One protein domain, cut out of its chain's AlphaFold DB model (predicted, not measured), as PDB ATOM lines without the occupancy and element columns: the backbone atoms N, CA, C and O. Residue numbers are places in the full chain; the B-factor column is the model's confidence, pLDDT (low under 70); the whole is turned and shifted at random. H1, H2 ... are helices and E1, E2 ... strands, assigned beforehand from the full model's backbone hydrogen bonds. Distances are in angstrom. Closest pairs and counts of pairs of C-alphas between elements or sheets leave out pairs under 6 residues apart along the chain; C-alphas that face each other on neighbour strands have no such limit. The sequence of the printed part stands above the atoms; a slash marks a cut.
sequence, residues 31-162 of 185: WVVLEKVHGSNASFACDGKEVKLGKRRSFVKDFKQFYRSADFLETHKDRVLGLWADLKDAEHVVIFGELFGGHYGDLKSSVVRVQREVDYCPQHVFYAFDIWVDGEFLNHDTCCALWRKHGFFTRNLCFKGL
ATOM      1  N   TRP A  31      44.811 -10.834  -6.758       83.25
ATOM      2  CA  TRP A  31      43.501 -10.216  -6.894       83.25
ATOM      3  C   TRP A  31      43.520  -8.781  -6.389       83.25
ATOM      4  O   TRP A  31      44.143  -8.452  -5.376       83.25
ATOM      5  N   VAL A  32      42.776  -7.934  -7.096       84.31
ATOM      6  CA  VAL A  32      42.587  -6.525  -6.773       84.31
ATOM      7  C   VAL A  32      41.113  -6.269  -6.503       84.31
ATOM      8  O   VAL A  32      40.251  -6.581  -7.323       84.31
ATOM      9  N   VAL A  33      40.829  -5.664  -5.351       85.31
ATOM     10  CA  VAL A  33      39.492  -5.189  -4.994       85.31
ATOM     11  C   VAL A  33      39.510  -3.672  -4.926       85.31
ATOM     12  O   VAL A  33      40.347  -3.076  -4.243       85.31
ATOM     13  N   LEU A  34      38.554  -3.055  -5.615       86.31
ATOM     14  CA  LEU A  34      38.354  -1.612  -5.662       86.31
ATOM     15  C   LEU A  34      36.949  -1.258  -5.179       86.31
ATOM     16  O   LEU A  34      36.020  -2.066  -5.260       86.31
ATOM     17  N   GLU A  35      36.783  -0.018  -4.721       86.19
ATOM     18  CA  GLU A  35      35.463   0.518  -4.420       86.19
ATOM     19  C   GLU A  35      34.625   0.552  -5.699       86.19
ATOM     20  O   GLU A  35      35.030   1.097  -6.730       86.19
ATOM     21  N   LYS A  36      33.411   0.008  -5.618       89.06
ATOM     22  CA  LYS A  36      32.430   0.166  -6.681       89.06
ATOM     23  C   LYS A  36      31.699   1.499  -6.509       89.06
ATOM     24  O   LYS A  36      30.669   1.561  -5.838       89.06
ATOM     25  N   VAL A  37      32.195   2.542  -7.171       91.50
ATOM     26  CA  VAL A  37      31.532   3.855  -7.225       91.50
ATOM     27  C   VAL A  37      30.149   3.727  -7.876       91.50
ATOM     28  O   VAL A  37      29.958   2.997  -8.854       91.50
ATOM     29  N   HIS A  38      29.154   4.408  -7.310       92.88
ATOM     30  CA  HIS A  38      27.801   4.461  -7.851       92.88
ATOM     31  C   HIS A  38      27.603   5.754  -8.645       92.88
ATOM     32  O   HIS A  38      27.214   6.784  -8.101       92.88
ATOM     33  N   GLY A  39      27.887   5.705  -9.942       95.31
ATOM     34  CA  GLY A  39      27.745   6.844 -10.838       95.31
ATOM     35  C   GLY A  39      27.087   6.429 -12.145       95.31
ATOM     36  O   GLY A  39      26.082   5.713 -12.161       95.31
ATOM     37  N   SER A  40      27.645   6.914 -13.246       96.50
ATOM     38  CA  SER A  40      27.282   6.515 -14.594       96.50
ATOM     39  C   SER A  40      28.533   6.078 -15.336       96.50
ATOM     40  O   SER A  40      29.506   6.828 -15.409       96.50
ATOM     41  N   ASN A  41      28.505   4.876 -15.910       97.25
ATOM     42  CA  ASN A  41      29.634   4.372 -16.680       97.25
ATOM     43  C   ASN A  41      29.987   5.337 -17.819       97.25
ATOM     44  O   ASN A  41      29.139   5.651 -18.667       97.25
ATOM     45  N   ALA A  42      31.251   5.745 -17.833       97.88
ATOM     46  CA  ALA A  42      31.828   6.645 -18.808       97.88
ATOM     47  C   ALA A  42      33.144   6.069 -19.342       97.88
ATOM     48  O   ALA A  42      33.803   5.257 -18.691       97.88
ATOM     49  N   SER A  43      33.533   6.483 -20.540       98.50
ATOM     50  CA  SER A  43      34.844   6.142 -21.081       98.50
ATOM     51  C   SER A  43      35.397   7.246 -21.963       98.50
ATOM     52  O   SER A  43      34.639   8.014 -22.547       98.50
ATOM     53  N   PHE A  44      36.715   7.301 -22.091       98.62
ATOM     54  CA  PHE A  44      37.390   8.112 -23.097       98.62
ATOM     55  C   PHE A  44      38.057   7.180 -24.098       98.62
ATOM     56  O   PHE A  44      38.928   6.405 -23.715       98.62
ATOM     57  N   ALA A  45      37.630   7.232 -25.357       98.56
ATOM     58  CA  ALA A  45      38.306   6.549 -26.455       98.56
ATOM     59  C   ALA A  45      39.231   7.536 -27.171       98.56
ATOM     60  O   ALA A  45      38.821   8.678 -27.398       98.56
ATOM     61  N   CYS A  46      40.442   7.102 -27.508       98.38
ATOM     62  CA  CYS A  46      41.475   7.906 -28.149       98.38
ATOM     63  C   CYS A  46      42.227   7.097 -29.212       98.38
ATOM     64  O   CYS A  46      42.578   5.944 -28.964       98.38
ATOM     65  N   ASP A  47      42.498   7.716 -30.361       97.12
ATOM     66  CA  ASP A  47      43.307   7.166 -31.464       97.12
ATOM     67  C   ASP A  47      44.548   8.028 -31.779       97.12
ATOM     68  O   ASP A  47      45.089   8.010 -32.885       97.12
ATOM     69  N   GLY A  48      44.950   8.866 -30.818       95.38
ATOM     70  CA  GLY A  48      46.042   9.831 -30.954       95.38
ATOM     71  C   GLY A  48      45.680  11.121 -31.690       95.38
ATOM     72  O   GLY A  48      46.465  12.068 -31.668       95.38
ATOM     73  N   LYS A  49      44.497  11.203 -32.314       93.81
ATOM     74  CA  LYS A  49      44.014  12.411 -33.006       93.81
ATOM     75  C   LYS A  49      42.777  12.993 -32.346       93.81
ATOM     76  O   LYS A  49      42.692  14.203 -32.147       93.81
ATOM     77  N   GLU A  50      41.807  12.144 -32.028       96.19
ATOM     78  CA  GLU A  50      40.552  12.549 -31.403       96.19
ATOM     79  C   GLU A  50      40.334  11.852 -30.060       96.19
ATOM     80  O   GLU A  50      40.717  10.704 -29.865       96.19
ATOM     81  N   VAL A  51      39.644  12.540 -29.146       98.25
ATOM     82  CA  VAL A  51      39.138  11.955 -27.899       98.25
ATOM     83  C   VAL A  51      37.614  11.991 -27.922       98.25
ATOM     84  O   VAL A  51      37.015  13.060 -28.070       98.25
ATOM     85  N   LYS A  52      36.967  10.833 -27.747       98.19
ATOM     86  CA  LYS A  52      35.501  10.713 -27.671       98.19
ATOM     87  C   LYS A  52      35.045  10.230 -26.305       98.19
ATOM     88  O   LYS A  52      35.521   9.213 -25.804       98.19
ATOM     89  N   LEU A  53      34.039  10.909 -25.754       98.44
ATOM     90  CA  LEU A  53      33.339  10.471 -24.549       98.44
ATOM     91  C   LEU A  53      32.337   9.355 -24.885       98.44
ATOM     92  O   LEU A  53      31.462   9.505 -25.742       98.44
ATOM     93  N   GLY A  54      32.453   8.235 -24.188       98.12
ATOM     94  CA  GLY A  54      31.541   7.104 -24.206       98.12
ATOM     95  C   GLY A  54      30.637   7.076 -22.981       98.12
ATOM     96  O   GLY A  54      31.038   7.435 -21.879       98.12
ATOM     97  N   LYS A  55      29.410   6.601 -23.182       96.88
ATOM     98  CA  LYS A  55      28.542   6.043 -22.138       96.88
ATOM     99  C   LYS A  55      28.463   4.532 -22.329       96.88
ATOM    100  O   LYS A  55      28.802   4.032 -23.396       96.88
ATOM    101  N   ARG A  56      27.874   3.807 -21.376       95.31
ATOM    102  CA  ARG A  56      27.751   2.327 -21.364       95.31
ATOM    103  C   ARG A  56      27.481   1.611 -22.698       95.31
ATOM    104  O   ARG A  56      27.821   0.439 -22.835       95.31
ATOM    105  N   ARG A  57      26.770   2.235 -23.640       96.00
ATOM    106  CA  ARG A  57      26.321   1.589 -24.887       96.00
ATOM    107  C   ARG A  57      26.761   2.287 -26.173       96.00
ATOM    108  O   ARG A  57      26.487   1.743 -27.236       96.00
ATOM    109  N   SER A  58      27.354   3.475 -26.101       97.69
ATOM    110  CA  SER A  58      27.712   4.244 -27.297       97.69
ATOM    111  C   SER A  58      28.597   5.436 -26.951       97.69
ATOM    112  O   SER A  58      28.622   5.878 -25.805       97.69
ATOM    113  N   PHE A  59      29.186   6.064 -27.966       98.25
ATOM    114  CA  PHE A  59      29.649   7.444 -27.835       98.25
ATOM    115  C   PHE A  59      28.498   8.398 -27.487       98.25
ATOM    116  O   PHE A  59      27.328   8.154 -27.823       98.25
ATOM    117  N   VAL A  60      28.828   9.468 -26.772       97.50
ATOM    118  CA  VAL A  60      27.917  10.566 -26.453       97.50
ATOM    119  C   VAL A  60      27.747  11.418 -27.709       97.50
ATOM    120  O   VAL A  60      28.716  11.924 -28.258       97.50
ATOM    121  N   LYS A  61      26.503  11.539 -28.188       95.12
ATOM    122  CA  LYS A  61      26.146  12.389 -29.340       95.12
ATOM    123  C   LYS A  61      25.603  13.752 -28.915       95.12
ATOM    124  O   LYS A  61      25.811  14.737 -29.605       95.12
ATOM    125  N   ASP A  62      24.903  13.783 -27.783       93.94
ATOM    126  CA  ASP A  62      24.341  14.992 -27.191       93.94
ATOM    127  C   ASP A  62      24.802  15.096 -25.734       93.94
ATOM    128  O   ASP A  62      24.308  14.394 -24.843       93.94
ATOM    129  N   PHE A  63      25.776  15.972 -25.501       92.81
ATOM    130  CA  PHE A  63      26.341  16.213 -24.177       92.81
ATOM    131  C   PHE A  63      25.320  16.820 -23.211       92.81
ATOM    132  O   PHE A  63      25.417  16.572 -22.010       92.81
ATOM    133  N   LYS A  64      24.292  17.537 -23.698       90.31
ATOM    134  CA  LYS A  64      23.240  18.109 -22.837       90.31
ATOM    135  C   LYS A  64      22.437  17.015 -22.136       90.31
ATOM    136  O   LYS A  64      22.038  17.200 -20.989       90.31
ATOM    137  N   GLN A  65      22.243  15.874 -22.800       90.81
ATOM    138  CA  GLN A  65      21.501  14.728 -22.266       90.81
ATOM    139  C   GLN A  65      22.349  13.802 -21.390       90.81
ATOM    140  O   GLN A  65      21.807  13.083 -20.554       90.81
ATOM    141  N   PHE A  66      23.674  13.808 -21.552       92.94
ATOM    142  CA  PHE A  66      24.584  13.041 -20.704       92.94
ATOM    143  C   PHE A  66      25.208  13.959 -19.650       92.94
ATOM    144  O   PHE A  66      26.369  14.335 -19.751       92.94
ATOM    145  N   TYR A  67      24.401  14.372 -18.669       93.44
ATOM    146  CA  TYR A  67      24.811  15.196 -17.521       93.44
ATOM    147  C   TYR A  67      25.439  16.563 -17.858       93.44
ATOM    148  O   TYR A  67      26.073  17.155 -16.996       93.44
ATOM    149  N   ARG A  68      25.245  17.106 -19.069       90.12
ATOM    150  CA  ARG A  68      25.929  18.335 -19.537       90.12
ATOM    151  C   ARG A  68      27.459  18.184 -19.547       90.12
ATOM    152  O   ARG A  68      28.191  19.113 -19.242       90.12
ATOM    153  N   SER A  69      27.933  17.005 -19.941       89.19
ATOM    154  CA  SER A  69      29.337  16.561 -19.881       89.19
ATOM    155  C   SER A  69      30.274  17.139 -20.955       89.19
ATOM    156  O   SER A  69      31.309  16.542 -21.242       89.19
ATOM    157  N   ALA A  70      29.944  18.281 -21.566       92.38
ATOM    158  CA  ALA A  70      30.838  18.906 -22.546       92.38
ATOM    159  C   ALA A  70      32.159  19.318 -21.872       92.38
ATOM    160  O   ALA A  70      33.221  18.833 -22.251       92.38
ATOM    161  N   ASP A  71      32.071  20.080 -20.780       91.44
ATOM    162  CA  ASP A  71      33.233  20.501 -19.984       91.44
ATOM    163  C   ASP A  71      33.985  19.302 -19.394       91.44
ATOM    164  O   ASP A  71      35.207  19.307 -19.259       91.44
ATOM    165  N   PHE A  72      33.258  18.230 -19.077       92.12
ATOM    166  CA  PHE A  72      33.849  16.988 -18.593       92.12
ATOM    167  C   PHE A  72      34.763  16.337 -19.639       92.12
ATOM    168  O   PHE A  72      35.839  15.867 -19.284       92.12
ATOM    169  N   LEU A  73      34.385  16.344 -20.921       95.88
ATOM    170  CA  LEU A  73      35.275  15.899 -21.991       95.88
ATOM    171  C   LEU A  73      36.477  16.836 -22.128       95.88
ATOM    172  O   LEU A  73      37.610  16.361 -22.084       95.88
ATOM    173  N   GLU A  74      36.242  18.144 -22.253       95.25
ATOM    174  CA  GLU A  74      37.311  19.129 -22.474       95.25
ATOM    175  C   GLU A  74      38.385  19.076 -21.378       95.25
ATOM    176  O   GLU A  74      39.572  18.994 -21.678       95.25
ATOM    177  N   THR A  75      37.978  19.005 -20.110       93.69
ATOM    178  CA  THR A  75      38.896  18.963 -18.954       93.69
ATOM    179  C   THR A  75      39.743  17.689 -18.845       93.69
ATOM    180  O   THR A  75      40.663  17.643 -18.026       93.69
ATOM    181  N   HIS A  76      39.450  16.649 -19.630       96.75
ATOM    182  CA  HIS A  76      40.191  15.384 -19.622       96.75
ATOM    183  C   HIS A  76      40.992  15.134 -20.902       96.75
ATOM    184  O   HIS A  76      41.850  14.252 -20.884       96.75
ATOM    185  N   LYS A  77      40.767  15.890 -21.988       96.88
ATOM    186  CA  LYS A  77      41.407  15.644 -23.294       96.88
ATOM    187  C   LYS A  77      42.925  15.538 -23.204       96.88
ATOM    188  O   LYS A  77      43.475  14.534 -23.646       96.88
ATOM    189  N   ASP A  78      43.579  16.511 -22.576       96.94
ATOM    190  CA  ASP A  78      45.043  16.548 -22.502       96.94
ATOM    191  C   ASP A  78      45.611  15.358 -21.717       96.94
ATOM    192  O   ASP A  78      46.605  14.762 -22.125       96.94
ATOM    193  N   ARG A  79      44.938  14.942 -20.634       97.38
ATOM    194  CA  ARG A  79      45.326  13.754 -19.852       97.38
ATOM    195  C   ARG A  79      45.174  12.469 -20.662       97.38
ATOM    196  O   ARG A  79      46.015  11.581 -20.572       97.38
ATOM    197  N   VAL A  80      44.099  12.359 -21.444       98.31
ATOM    198  CA  VAL A  80      43.842  11.194 -22.304       98.31
ATOM    199  C   VAL A  80      44.870  11.117 -23.433       98.31
ATOM    200  O   VAL A  80      45.409  10.043 -23.685       98.31
ATOM    201  N   LEU A  81      45.170  12.241 -24.089       97.81
ATOM    202  CA  LEU A  81      46.181  12.315 -25.146       97.81
ATOM    203  C   LEU A  81      47.583  12.017 -24.605       97.81
ATOM    204  O   LEU A  81      48.318  11.246 -25.217       97.81
ATOM    205  N   GLY A  82      47.930  12.564 -23.436       97.69
ATOM    206  CA  GLY A  82      49.184  12.258 -22.751       97.69
ATOM    207  C   GLY A  82      49.314  10.772 -22.412       97.69
ATOM    208  O   GLY A  82      50.366  10.181 -22.649       97.69
ATOM    209  N   LEU A  83      48.240  10.151 -21.910       98.06
ATOM    210  CA  LEU A  83      48.215   8.718 -21.613       98.06
ATOM    211  C   LEU A  83      48.377   7.876 -22.878       98.06
ATOM    212  O   LEU A  83      49.175   6.943 -22.878       98.06
ATOM    213  N   TRP A  84      47.663   8.217 -23.952       98.25
ATOM    214  CA  TRP A  84      47.806   7.541 -25.242       98.25
ATOM    215  C   TRP A  84      49.248   7.630 -25.766       98.25
ATOM    216  O   TRP A  84      49.804   6.620 -26.174       98.25
ATOM    217  N   ALA A  85      49.893   8.797 -25.664       97.44
ATOM    218  CA  ALA A  85      51.260   8.997 -26.151       97.44
ATOM    219  C   ALA A  85      52.319   8.147 -25.417       97.44
ATOM    220  O   ALA A  85      53.373   7.853 -25.981       97.44
ATOM    221  N   ASP A  86      52.059   7.745 -24.170       97.62
ATOM    222  CA  ASP A  86      52.934   6.833 -23.422       97.62
ATOM    223  C   ASP A  86      52.768   5.364 -23.820       97.62
ATOM    224  O   ASP A  86      53.689   4.562 -23.630       97.62
ATOM    225  N   LEU A  87      51.607   5.005 -24.365       96.44
ATOM    226  CA  LEU A  87      51.315   3.681 -24.898       96.44
ATOM    227  C   LEU A  87      51.821   3.623 -26.340       96.44
ATOM    228  O   LEU A  87      51.053   3.703 -27.293       96.44
ATOM    229  N   LYS A  88      53.148   3.541 -26.484       86.94
ATOM    230  CA  LYS A  88      53.812   3.462 -27.791       86.94
ATOM    231  C   LYS A  88      53.170   2.372 -28.647       86.94
ATOM    232  O   LYS A  88      52.874   1.293 -28.143       86.94
ATOM    233  N   ASP A  89      52.972   2.691 -29.921       92.50
ATOM    234  CA  ASP A  89      52.373   1.816 -30.934       92.50
ATOM    235  C   ASP A  89      50.879   1.498 -30.736       92.50
ATOM    236  O   ASP A  89      50.320   0.742 -31.526       92.50
ATOM    237  N   ALA A  90      50.209   2.104 -29.747       96.31
ATOM    238  CA  ALA A  90      48.773   1.931 -29.575       96.31
ATOM    239  C   ALA A  90      47.979   2.662 -30.666       96.31
ATOM    240  O   ALA A  90      48.067   3.885 -30.809       96.31
ATOM    241  N   GLU A  91      47.127   1.944 -31.389       96.81
ATOM    242  CA  GLU A  91      46.237   2.541 -32.389       96.81
ATOM    243  C   GLU A  91      44.942   3.052 -31.754       96.81
ATOM    244  O   GLU A  91      44.382   4.066 -32.177       96.81
ATOM    245  N   HIS A  92      44.455   2.361 -30.724       97.81
ATOM    246  CA  HIS A  92      43.186   2.656 -30.091       97.81
ATOM    247  C   HIS A  92      43.211   2.325 -28.597       97.81
ATOM    248  O   HIS A  92      43.320   1.177 -28.169       97.81
ATOM    249  N   VAL A  93      43.024   3.363 -27.786       98.56
ATOM    250  CA  VAL A  93      42.991   3.273 -26.327       98.56
ATOM    251  C   VAL A  93      41.609   3.645 -25.828       98.56
ATOM    252  O   VAL A  93      41.038   4.656 -26.240       98.56
ATOM    253  N   VAL A  94      41.075   2.860 -24.894       98.69
ATOM    254  CA  VAL A  94      39.844   3.191 -24.178       98.69
ATOM    255  C   VAL A  94      40.093   3.165 -22.679       98.69
ATOM    256  O   VAL A  94      40.348   2.120 -22.088       98.69
ATOM    257  N   ILE A  95      39.969   4.332 -22.059       98.50
ATOM    258  CA  ILE A  95      40.012   4.508 -20.610       98.50
ATOM    259  C   ILE A  95      38.587   4.371 -20.080       98.50
ATOM    260  O   ILE A  95      37.728   5.205 -20.375       98.50
ATOM    261  N   PHE A  96      38.324   3.332 -19.296       98.44
ATOM    262  CA  PHE A  96      37.036   3.109 -18.652       98.44
ATOM    263  C   PHE A  96      37.015   3.668 -17.237       98.44
ATOM    264  O   PHE A  96      37.976   3.554 -16.471       98.44
ATOM    265  N   GLY A  97      35.872   4.244 -16.884       97.00
ATOM    266  CA  GLY A  97      35.653   4.775 -15.559       97.00
ATOM    267  C   GLY A  97      34.188   5.000 -15.227       97.00
ATOM    268  O   GLY A  97      33.264   4.616 -15.955       97.00
ATOM    269  N   GLU A  98      33.984   5.645 -14.092       97.06
ATOM    270  CA  GLU A  98      32.677   6.067 -13.618       97.06
ATOM    271  C   GLU A  98      32.658   7.597 -13.530       97.06
ATOM    272  O   GLU A  98      33.486   8.195 -12.845       97.06
ATOM    273  N   LEU A  99      31.719   8.240 -14.223       96.69
ATOM    274  CA  LEU A  99      31.375   9.638 -13.979       96.69
ATOM    275  C   LEU A  99      30.483   9.687 -12.738       96.69
ATOM    276  O   LEU A  99      29.460   9.004 -12.695       96.69
ATOM    277  N   PHE A 100      30.835  10.489 -11.737       95.94
ATOM    278  CA  PHE A 100      30.049  10.641 -10.511       95.94
ATOM    279  C   PHE A 100      30.095  12.078  -9.972       95.94
ATOM    280  O   PHE A 100      30.812  12.931 -10.494       95.94
ATOM    281  N   GLY A 101      29.310  12.339  -8.921       94.56
ATOM    282  CA  GLY A 101      29.262  13.627  -8.225       94.56
ATOM    283  C   GLY A 101      28.105  14.528  -8.662       94.56
ATOM    284  O   GLY A 101      27.026  14.057  -9.042       94.56
ATOM    285  N   GLY A 102      28.323  15.836  -8.554       95.00
ATOM    286  CA  GLY A 102      27.323  16.880  -8.787       95.00
ATOM    287  C   GLY A 102      26.387  17.164  -7.613       95.00
ATOM    288  O   GLY A 102      25.416  17.899  -7.789       95.00
ATOM    289  N   HIS A 103      26.650  16.589  -6.436       95.25
ATOM    290  CA  HIS A 103      25.918  16.864  -5.199       95.25
ATOM    291  C   HIS A 103      26.721  16.410  -3.971       95.25
ATOM    292  O   HIS A 103      27.270  15.302  -3.956       95.25
ATOM    293  N   TYR A 104      26.768  17.261  -2.943       94.25
ATOM    294  CA  TYR A 104      27.353  16.929  -1.645       94.25
ATOM    295  C   TYR A 104      26.773  17.808  -0.534       94.25
ATOM    296  O   TYR A 104      27.210  18.950  -0.360       94.25
ATOM    297  N   GLY A 105      25.794  17.282   0.208       92.38
ATOM    298  CA  GLY A 105      25.104  18.047   1.251       92.38
ATOM    299  C   GLY A 105      24.598  19.397   0.729       92.38
ATOM    300  O   GLY A 105      24.038  19.469  -0.362       92.38
ATOM    301  N   ASP A 106      24.866  20.468   1.476       92.88
ATOM    302  CA  ASP A 106      24.421  21.830   1.143       92.88
ATOM    303  C   ASP A 106      25.400  22.612   0.243       92.88
ATOM    304  O   ASP A 106      25.205  23.803  -0.020       92.88
ATOM    305  N   LEU A 107      26.480  21.981  -0.236       94.38
ATOM    306  CA  LEU A 107      27.444  22.656  -1.104       94.38
ATOM    307  C   LEU A 107      26.833  22.945  -2.479       94.38
ATOM    308  O   LEU A 107      26.251  22.071  -3.128       94.38
ATOM    309  N   LYS A 108      27.029  24.174  -2.970       93.00
ATOM    310  CA  LYS A 108      26.581  24.568  -4.311       93.00
ATOM    311  C   LYS A 108      27.311  23.753  -5.380       93.00
ATOM    312  O   LYS A 108      28.537  23.682  -5.391       93.00
ATOM    313  N   SER A 109      26.541  23.202  -6.311       93.62
ATOM    314  CA  SER A 109      27.023  22.503  -7.502       93.62
ATOM    315  C   SER A 109      26.613  23.276  -8.752       93.62
ATOM    316  O   SER A 109      25.474  23.732  -8.861       93.62
ATOM    317  N   SER A 110      27.537  23.419  -9.701       92.38
ATOM    318  CA  SER A 110      27.273  23.973 -11.036       92.38
ATOM    319  C   SER A 110      26.951  22.895 -12.076       92.38
ATOM    320  O   SER A 110      26.610  23.219 -13.215       92.38
ATOM    321  N   VAL A 111      27.040  21.615 -11.704       93.56
ATOM    322  CA  VAL A 111      26.885  20.474 -12.610       93.56
ATOM    323  C   VAL A 111      25.672  19.624 -12.243       93.56
ATOM    324  O   VAL A 111      25.119  19.698 -11.145       93.56
ATOM    325  N   VAL A 112      25.227  18.787 -13.181       94.75
ATOM    326  CA  VAL A 112      24.058  17.927 -12.968       94.75
ATOM    327  C   VAL A 112      24.416  16.781 -12.021       94.75
ATOM    328  O   VAL A 112      25.355  16.034 -12.288       94.75
ATOM    329  N   ARG A 113      23.631  16.597 -10.954       95.81
ATOM    330  CA  ARG A 113      23.748  15.441 -10.054       95.81
ATOM    331  C   ARG A 113      23.639  14.125 -10.831       95.81
ATOM    332  O   ARG A 113      22.671  13.924 -11.565       95.81
ATOM    333  N   VAL A 114      24.611  13.229 -10.649       96.12
ATOM    334  CA  VAL A 114      24.693  11.977 -11.420       96.12
ATOM    335  C   VAL A 114      23.792  10.871 -10.857       96.12
ATOM    336  O   VAL A 114      23.097  10.214 -11.631       96.12
ATOM    337  N   GLN A 115      23.784  10.685  -9.531       95.00
ATOM    338  CA  GLN A 115      22.945   9.713  -8.808       95.00
ATOM    339  C   GLN A 115      22.288  10.359  -7.584       95.00
ATOM    340  O   GLN A 115      22.857  11.276  -6.991       95.00
ATOM    341  N   ARG A 116      21.087   9.900  -7.209       93.19
ATOM    342  CA  ARG A 116      20.288  10.481  -6.107       93.19
ATOM    343  C   ARG A 116      20.554   9.821  -4.752       93.19
ATOM    344  O   ARG A 116      20.231  10.380  -3.711       93.19
ATOM    345  N   GLU A 117      21.112   8.622  -4.769       92.62
ATOM    346  CA  GLU A 117      21.235   7.717  -3.631       92.62
ATOM    347  C   GLU A 117      22.552   7.908  -2.867       92.62
ATOM    348  O   GLU A 117      22.716   7.386  -1.760       92.62
ATOM    349  N   VAL A 118      23.500   8.637  -3.455       88.94
ATOM    350  CA  VAL A 118      24.864   8.818  -2.960       88.94
ATOM    351  C   VAL A 118      25.307  10.265  -3.136       88.94
ATOM    352  O   VAL A 118      24.952  10.913  -4.122       88.94
ATOM    353  N   ASP A 119      26.110  10.730  -2.183       91.75
ATOM    354  CA  ASP A 119      26.748  12.041  -2.201       91.75
ATOM    355  C   ASP A 119      28.251  11.838  -2.121       91.75
ATOM    356  O   ASP A 119      28.761  11.221  -1.185       91.75
ATOM    357  N   TYR A 120      28.945  12.343  -3.133       90.81
ATOM    358  CA  TYR A 120      30.388  12.199  -3.245       90.81
ATOM    359  C   TYR A 120      31.057  13.572  -3.237       90.81
ATOM    360  O   TYR A 120      31.800  13.899  -2.324       90.81
ATOM    361  N   CYS A 121      30.768  14.416  -4.222       92.62
ATOM    362  CA  CYS A 121      31.342  15.754  -4.324       92.62
ATOM    363  C   CYS A 121      30.419  16.671  -5.146       92.62
ATOM    364  O   CYS A 121      29.584  16.172  -5.913       92.62
ATOM    365  N   PRO A 122      30.538  18.004  -5.002       94.88
ATOM    366  CA  PRO A 122      29.707  18.939  -5.753       94.88
ATOM    367  C   PRO A 122      30.109  19.060  -7.231       94.88
ATOM    368  O   PRO A 122      29.311  19.542  -8.021       94.88
ATOM    369  N   GLN A 123      31.298  18.611  -7.642       94.69
ATOM    370  CA  GLN A 123      31.739  18.619  -9.044       94.69
ATOM    371  C   GLN A 123      31.518  17.264  -9.727       94.69
ATOM    372  O   GLN A 123      31.195  16.266  -9.084       94.69
ATOM    373  N   HIS A 124      31.697  17.224 -11.048       95.12
ATOM    374  CA  HIS A 124      31.866  15.970 -11.777       95.12
ATOM    375  C   HIS A 124      33.294  15.476 -11.623       95.12
ATOM    376  O   HIS A 124      34.241  16.228 -11.843       95.12
ATOM    377  N   VAL A 125      33.437  14.200 -11.286       94.44
ATOM    378  CA  VAL A 125      34.729  13.523 -11.186       94.44
ATOM    379  C   VAL A 125      34.675  12.237 -12.000       94.44
ATOM    380  O   VAL A 125      33.643  11.564 -12.058       94.44
ATOM    381  N   PHE A 126      35.794  11.912 -12.645       96.44
ATOM    382  CA  PHE A 126      35.986  10.658 -13.359       96.44
ATOM    383  C   PHE A 126      36.810   9.689 -12.516       96.44
ATOM    384  O   PHE A 126      37.971   9.961 -12.223       96.44
ATOM    385  N   TYR A 127      36.221   8.560 -12.137       95.25
ATOM    386  CA  TYR A 127      36.921   7.471 -11.463       95.25
ATOM    387  C   TYR A 127      37.427   6.457 -12.487       95.25
ATOM    388  O   TYR A 127      36.641   5.634 -12.954       95.25
ATOM    389  N   ALA A 128      38.709   6.517 -12.847       96.31
ATOM    390  CA  ALA A 128      39.303   5.578 -13.797       96.31
ATOM    391  C   ALA A 128      39.556   4.213 -13.133       96.31
ATOM    392  O   ALA A 128      40.108   4.151 -12.029       96.31
ATOM    393  N   PHE A 129      39.160   3.126 -13.804       94.94
ATOM    394  CA  PHE A 129      39.323   1.767 -13.273       94.94
ATOM    395  C   PHE A 129      39.976   0.766 -14.237       94.94
ATOM    396  O   PHE A 129      40.658  -0.127 -13.748       94.94
ATOM    397  N   ASP A 130      39.855   0.928 -15.560       97.38
ATOM    398  CA  ASP A 130      40.448   0.007 -16.546       97.38
ATOM    399  C   ASP A 130      40.955   0.752 -17.789       97.38
ATOM    400  O   ASP A 130      40.388   1.772 -18.186       97.38
ATOM    401  N   ILE A 131      41.991   0.206 -18.430       98.31
ATOM    402  CA  ILE A 131      42.488   0.647 -19.742       98.31
ATOM    403  C   ILE A 131      42.433  -0.539 -20.690       98.31
ATOM    404  O   ILE A 131      42.964  -1.605 -20.385       98.31
ATOM    405  N   TRP A 132      41.816  -0.326 -21.843       98.50
ATOM    406  CA  TRP A 132      41.857  -1.235 -22.977       98.50
ATOM    407  C   TRP A 132      42.748  -0.645 -24.069       98.50
ATOM    408  O   TRP A 132      42.637   0.547 -24.361       98.50
ATOM    409  N   VAL A 133      43.608  -1.472 -24.656       98.31
ATOM    410  CA  VAL A 133      44.543  -1.115 -25.728       98.31
ATOM    411  C   VAL A 133      44.483  -2.216 -26.782       98.31
ATOM    412  O   VAL A 133      44.769  -3.369 -26.473       98.31
ATOM    413  N   ASP A 134      44.048  -1.876 -27.994       97.19
ATOM    414  CA  ASP A 134      44.124  -2.717 -29.203       97.19
ATOM    415  C   ASP A 134      43.688  -4.187 -29.071       97.19
ATOM    416  O   ASP A 134      44.174  -5.078 -29.761       97.19
ATOM    417  N   GLY A 135      42.706  -4.456 -28.216       96.38
ATOM    418  CA  GLY A 135      42.139  -5.791 -28.020       96.38
ATOM    419  C   GLY A 135      42.212  -6.269 -26.581       96.38
ATOM    420  O   GLY A 135      41.368  -7.068 -26.174       96.38
ATOM    421  N   GLU A 136      43.127  -5.721 -25.786       97.06
ATOM    422  CA  GLU A 136      43.489  -6.272 -24.485       97.06
ATOM    423  C   GLU A 136      43.339  -5.258 -23.350       97.06
ATOM    424  O   GLU A 136      43.464  -4.050 -23.535       97.06
ATOM    425  N   PHE A 137      43.047  -5.755 -22.148       97.50
ATOM    426  CA  PHE A 137      43.055  -4.937 -20.937       97.50
ATOM    427  C   PHE A 137      44.449  -4.935 -20.318       97.50
ATOM    428  O   PHE A 137      45.059  -5.990 -20.146       97.50
ATOM    429  N   LEU A 138      44.928  -3.756 -19.923       96.75
ATOM    430  CA  LEU A 138      46.168  -3.645 -19.162       96.75
ATOM    431  C   LEU A 138      45.972  -4.183 -17.739       96.75
ATOM    432  O   LEU A 138      44.901  -4.054 -17.144       96.75
ATOM    433  N   ASN A 139      47.034  -4.748 -17.162       94.31
ATOM    434  CA  ASN A 139      47.009  -5.161 -15.760       94.31
ATOM    435  C   ASN A 139      46.883  -3.948 -14.817       94.31
ATOM    436  O   ASN A 139      47.256  -2.819 -15.151       94.31
ATOM    437  N   HIS A 140      46.395  -4.202 -13.601       92.19
ATOM    438  CA  HIS A 140      46.085  -3.153 -12.632       92.19
ATOM    439  C   HIS A 140      47.284  -2.261 -12.271       92.19
ATOM    440  O   HIS A 140      47.131  -1.045 -12.177       92.19
ATOM    441  N   ASP A 141      48.480  -2.832 -12.106       92.25
ATOM    442  CA  ASP A 141      49.670  -2.063 -11.723       92.25
ATOM    443  C   ASP A 141      50.091  -1.080 -12.820       92.25
ATOM    444  O   ASP A 141      50.436   0.071 -12.532       92.25
ATOM    445  N   THR A 142      49.983  -1.508 -14.079       95.50
ATOM    446  CA  THR A 142      50.240  -0.662 -15.252       95.50
ATOM    447  C   THR A 142      49.219   0.469 -15.330       95.50
ATOM    448  O   THR A 142      49.599   1.633 -15.461       95.50
ATOM    449  N   CYS A 143      47.929   0.157 -15.152       96.00
ATOM    450  CA  CYS A 143      46.871   1.160 -15.055       96.00
ATOM    451  C   CYS A 143      47.178   2.186 -13.954       96.00
ATOM    452  O   CYS A 143      47.188   3.386 -14.217       96.00
ATOM    453  N   CYS A 144      47.514   1.742 -12.739       93.31
ATOM    454  CA  CYS A 144      47.858   2.628 -11.628       93.31
ATOM    455  C   CYS A 144      49.047   3.548 -11.919       93.31
ATOM    456  O   CYS A 144      49.014   4.716 -11.524       93.31
ATOM    457  N   ALA A 145      50.092   3.049 -12.583       95.25
ATOM    458  CA  ALA A 145      51.232   3.871 -12.976       95.25
ATOM    459  C   ALA A 145      50.807   4.992 -13.941       95.25
ATOM    460  O   ALA A 145      51.165   6.154 -13.729       95.25
ATOM    461  N   LEU A 146      49.977   4.665 -14.937       97.12
ATOM    462  CA  LEU A 146      49.443   5.627 -15.903       97.12
ATOM    463  C   LEU A 146      48.491   6.637 -15.247       97.12
ATOM    464  O   LEU A 146      48.591   7.833 -15.518       97.12
ATOM    465  N   TRP A 147      47.624   6.199 -14.326       95.38
ATOM    466  CA  TRP A 147      46.725   7.093 -13.588       95.38
ATOM    467  C   TRP A 147      47.482   8.144 -12.791       95.38
ATOM    468  O   TRP A 147      47.154   9.326 -12.873       95.38
ATOM    469  N   ARG A 148      48.521   7.726 -12.058       94.56
ATOM    470  CA  ARG A 148      49.359   8.649 -11.285       94.56
ATOM    471  C   ARG A 148      50.098   9.622 -12.194       94.56
ATOM    472  O   ARG A 148      50.119  10.809 -11.893       94.56
ATOM    473  N   LYS A 149      50.676   9.131 -13.295       96.88
ATOM    474  CA  LYS A 149      51.446   9.961 -14.230       96.88
ATOM    475  C   LYS A 149      50.589  11.046 -14.889       96.88
ATOM    476  O   LYS A 149      51.036  12.182 -14.985       96.88
ATOM    477  N   HIS A 150      49.365  10.710 -15.298       96.88
ATOM    478  CA  HIS A 150      48.482  11.619 -16.046       96.88
ATOM    479  C   HIS A 150      47.420  12.311 -15.188       96.88
ATOM    480  O   HIS A 150      46.592  13.055 -15.708       96.88
ATOM    481  N   GLY A 151      47.432  12.093 -13.872       94.00
ATOM    482  CA  GLY A 151      46.518  12.754 -12.940       94.00
ATOM    483  C   GLY A 151      45.062  12.300 -13.069       94.00
ATOM    484  O   GLY A 151      44.151  13.104 -12.869       94.00
ATOM    485  N   PHE A 152      44.824  11.031 -13.409       94.31
ATOM    486  CA  PHE A 152      43.486  10.449 -13.328       94.31
ATOM    487  C   PHE A 152      43.142  10.114 -11.882       94.31
ATOM    488  O   PHE A 152      43.929   9.495 -11.162       94.31
ATOM    489  N   PHE A 153      41.935  10.493 -11.462       89.69
ATOM    490  CA  PHE A 153      41.447  10.116 -10.147       89.69
ATOM    491  C   PHE A 153      41.171   8.610 -10.104       89.69
ATOM    492  O   PHE A 153      40.389   8.062 -10.882       89.69
ATOM    493  N   THR A 154      41.810   7.957  -9.144       82.19
ATOM    494  CA  THR A 154      41.575   6.571  -8.757       82.19
ATOM    495  C   THR A 154      41.721   6.491  -7.238       82.19
ATOM    496  O   THR A 154      42.449   7.290  -6.640       82.19
ATOM    497  N   ARG A 155      40.995   5.587  -6.580       70.06
ATOM    498  CA  ARG A 155      41.113   5.397  -5.129       70.06
ATOM    499  C   ARG A 155      42.158   4.344  -4.833       70.06
ATOM    500  O   ARG A 155      42.444   3.471  -5.648       70.06
ATOM    501  N   ASN A 156      42.678   4.426  -3.615       59.12
ATOM    502  CA  ASN A 156      43.528   3.394  -3.054       59.12
ATOM    503  C   ASN A 156      42.809   2.042  -3.091       59.12
ATOM    504  O   ASN A 156      41.617   1.951  -2.788       59.12
ATOM    505  N   LEU A 157      43.579   1.015  -3.446       58.38
ATOM    506  CA  LEU A 157      43.227  -0.395  -3.347       58.38
ATOM    507  C   LEU A 157      42.455  -0.685  -2.056       58.38
ATOM    508  O   LEU A 157      42.962  -0.426  -0.964       58.38
ATOM    509  N   CYS A 158      41.253  -1.252  -2.177       60.12
ATOM    510  CA  CYS A 158      40.564  -1.816  -1.016       60.12
ATOM    511  C   CYS A 158      41.298  -3.072  -0.539       60.12
ATOM    512  O   CYS A 158      41.358  -3.326   0.659       60.12
ATOM    513  N   PHE A 159      41.874  -3.835  -1.475       58.12
ATOM    514  CA  PHE A 159      42.732  -4.979  -1.189       58.12
ATOM    515  C   PHE A 159      43.600  -5.348  -2.404       58.12
ATOM    516  O   PHE A 159      43.084  -5.376  -3.522       58.12
ATOM    517  N   LYS A 160      44.874  -5.694  -2.168       63.56
ATOM    518  CA  LYS A 160      45.746  -6.433  -3.099       63.56
ATOM    519  C   LYS A 160      46.363  -7.618  -2.360       63.56
ATOM    520  O   LYS A 160      46.931  -7.417  -1.288       63.56
ATOM    521  N   GLY A 161      46.300  -8.815  -2.931       59.06
ATOM    522  CA  GLY A 161      46.990  -9.969  -2.359       59.06
ATOM    523  C   GLY A 161      46.599 -11.305  -2.978       59.06
ATOM    524  O   GLY A 161      45.607 -11.411  -3.700       59.06
ATOM    525  N   LEU A 162      47.390 -12.320  -2.636       56.16
ATOM    526  CA  LEU A 162      47.161 -13.717  -2.987       56.16
ATOM    527  C   LEU A 162      45.976 -14.251  -2.184       56.16
ATOM    528  O   LEU A 162      46.059 -14.412  -0.966       56.16
TER     529      LEU A 162
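This is residues 31 to 162 of the 185 residues of the protein "RNA_ligase domain-containing protein" of viral metagenome (UniProt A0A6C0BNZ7). A strongly twisted sheet of four strands forms a wall, with H2 and H3 packed over one of its faces and the small H1 beside its strands near E3. The two ends of the printed part, E1 and E6, pair as a separate small two-stranded ribbon away from this sheet, and a long loop, residues 102 to 123, joins E4 to E5. The printed part has 132 residues with three named helices and six named strands, in the order E1 E2 E3 H1 H2 E4 E5 H3 E6. The larger sheet has the order E3 E2 E4 E5 and is antiparallel throughout; the class is mixed, helices and strands, with under half of the residues in named elements. The whole is compact, with a radius of gyration of the C-alphas of 14.9 A and spans of 45 by 39 by 25 A.

E1, residues 31 to 33, begins at C-alpha 31 (43.501, -10.216, -6.894). E2 is residues 40 to 46, 19.7 A long, and E3 is residues 51 to 55. H1 is residues 70 to 74, and H2, residues 77 to 86, is 14.5 A long. E4, residues 93 to 101, is 25.0 A long. E5, residues 124 to 133, is 25.4 A long and bends by 63 degrees at residue 129. H3, residues 140 to 150, is 15.3 A long. E6, residues 159 to 162, ends at C-alpha 162 (47.161, -13.717, -2.987).

E2 and E3 form a hairpin, with N 54 and O 43 2.7 A apart. E2 is antiparallel to E4, with N 40 and O 99 2.8 A apart. E4 and E5 form a hairpin, with N 94 and O 132 2.8 A apart. H2 and H3 are on the same face of this sheet, two layers, helices on one face of a sheet. H3 lies over E5 at a height over the sheet of 9.2 A; their closest C-alphas are those of Ile 131 and Cys 143, 6.4 A. H2 and H3 touch at a steep tilt of 55 degrees, opposite ways; their closest C-alphas are those of Arg 79 and His 150, 5.4 A. H1 is on the sheet but over none of its strands. E3, H1 H2 and E4 make a split strand-helix-strand unit, two strands running the same way with E2 between them, and its crossover is left-handed. E1 and E6 are antiparallel, with N 33 and O 159 2.9 A apart. Every O i to N i+4 pair is within hydrogen-bond range in H1, H2 and H3.

The C-alphas farthest apart, those of Asp 89 and Asp 106, are 47.0 A apart. The printed part has no cut. The links E3 to H1 and E4 to E5 are long. Residues 156 to 162 have pLDDT under 70.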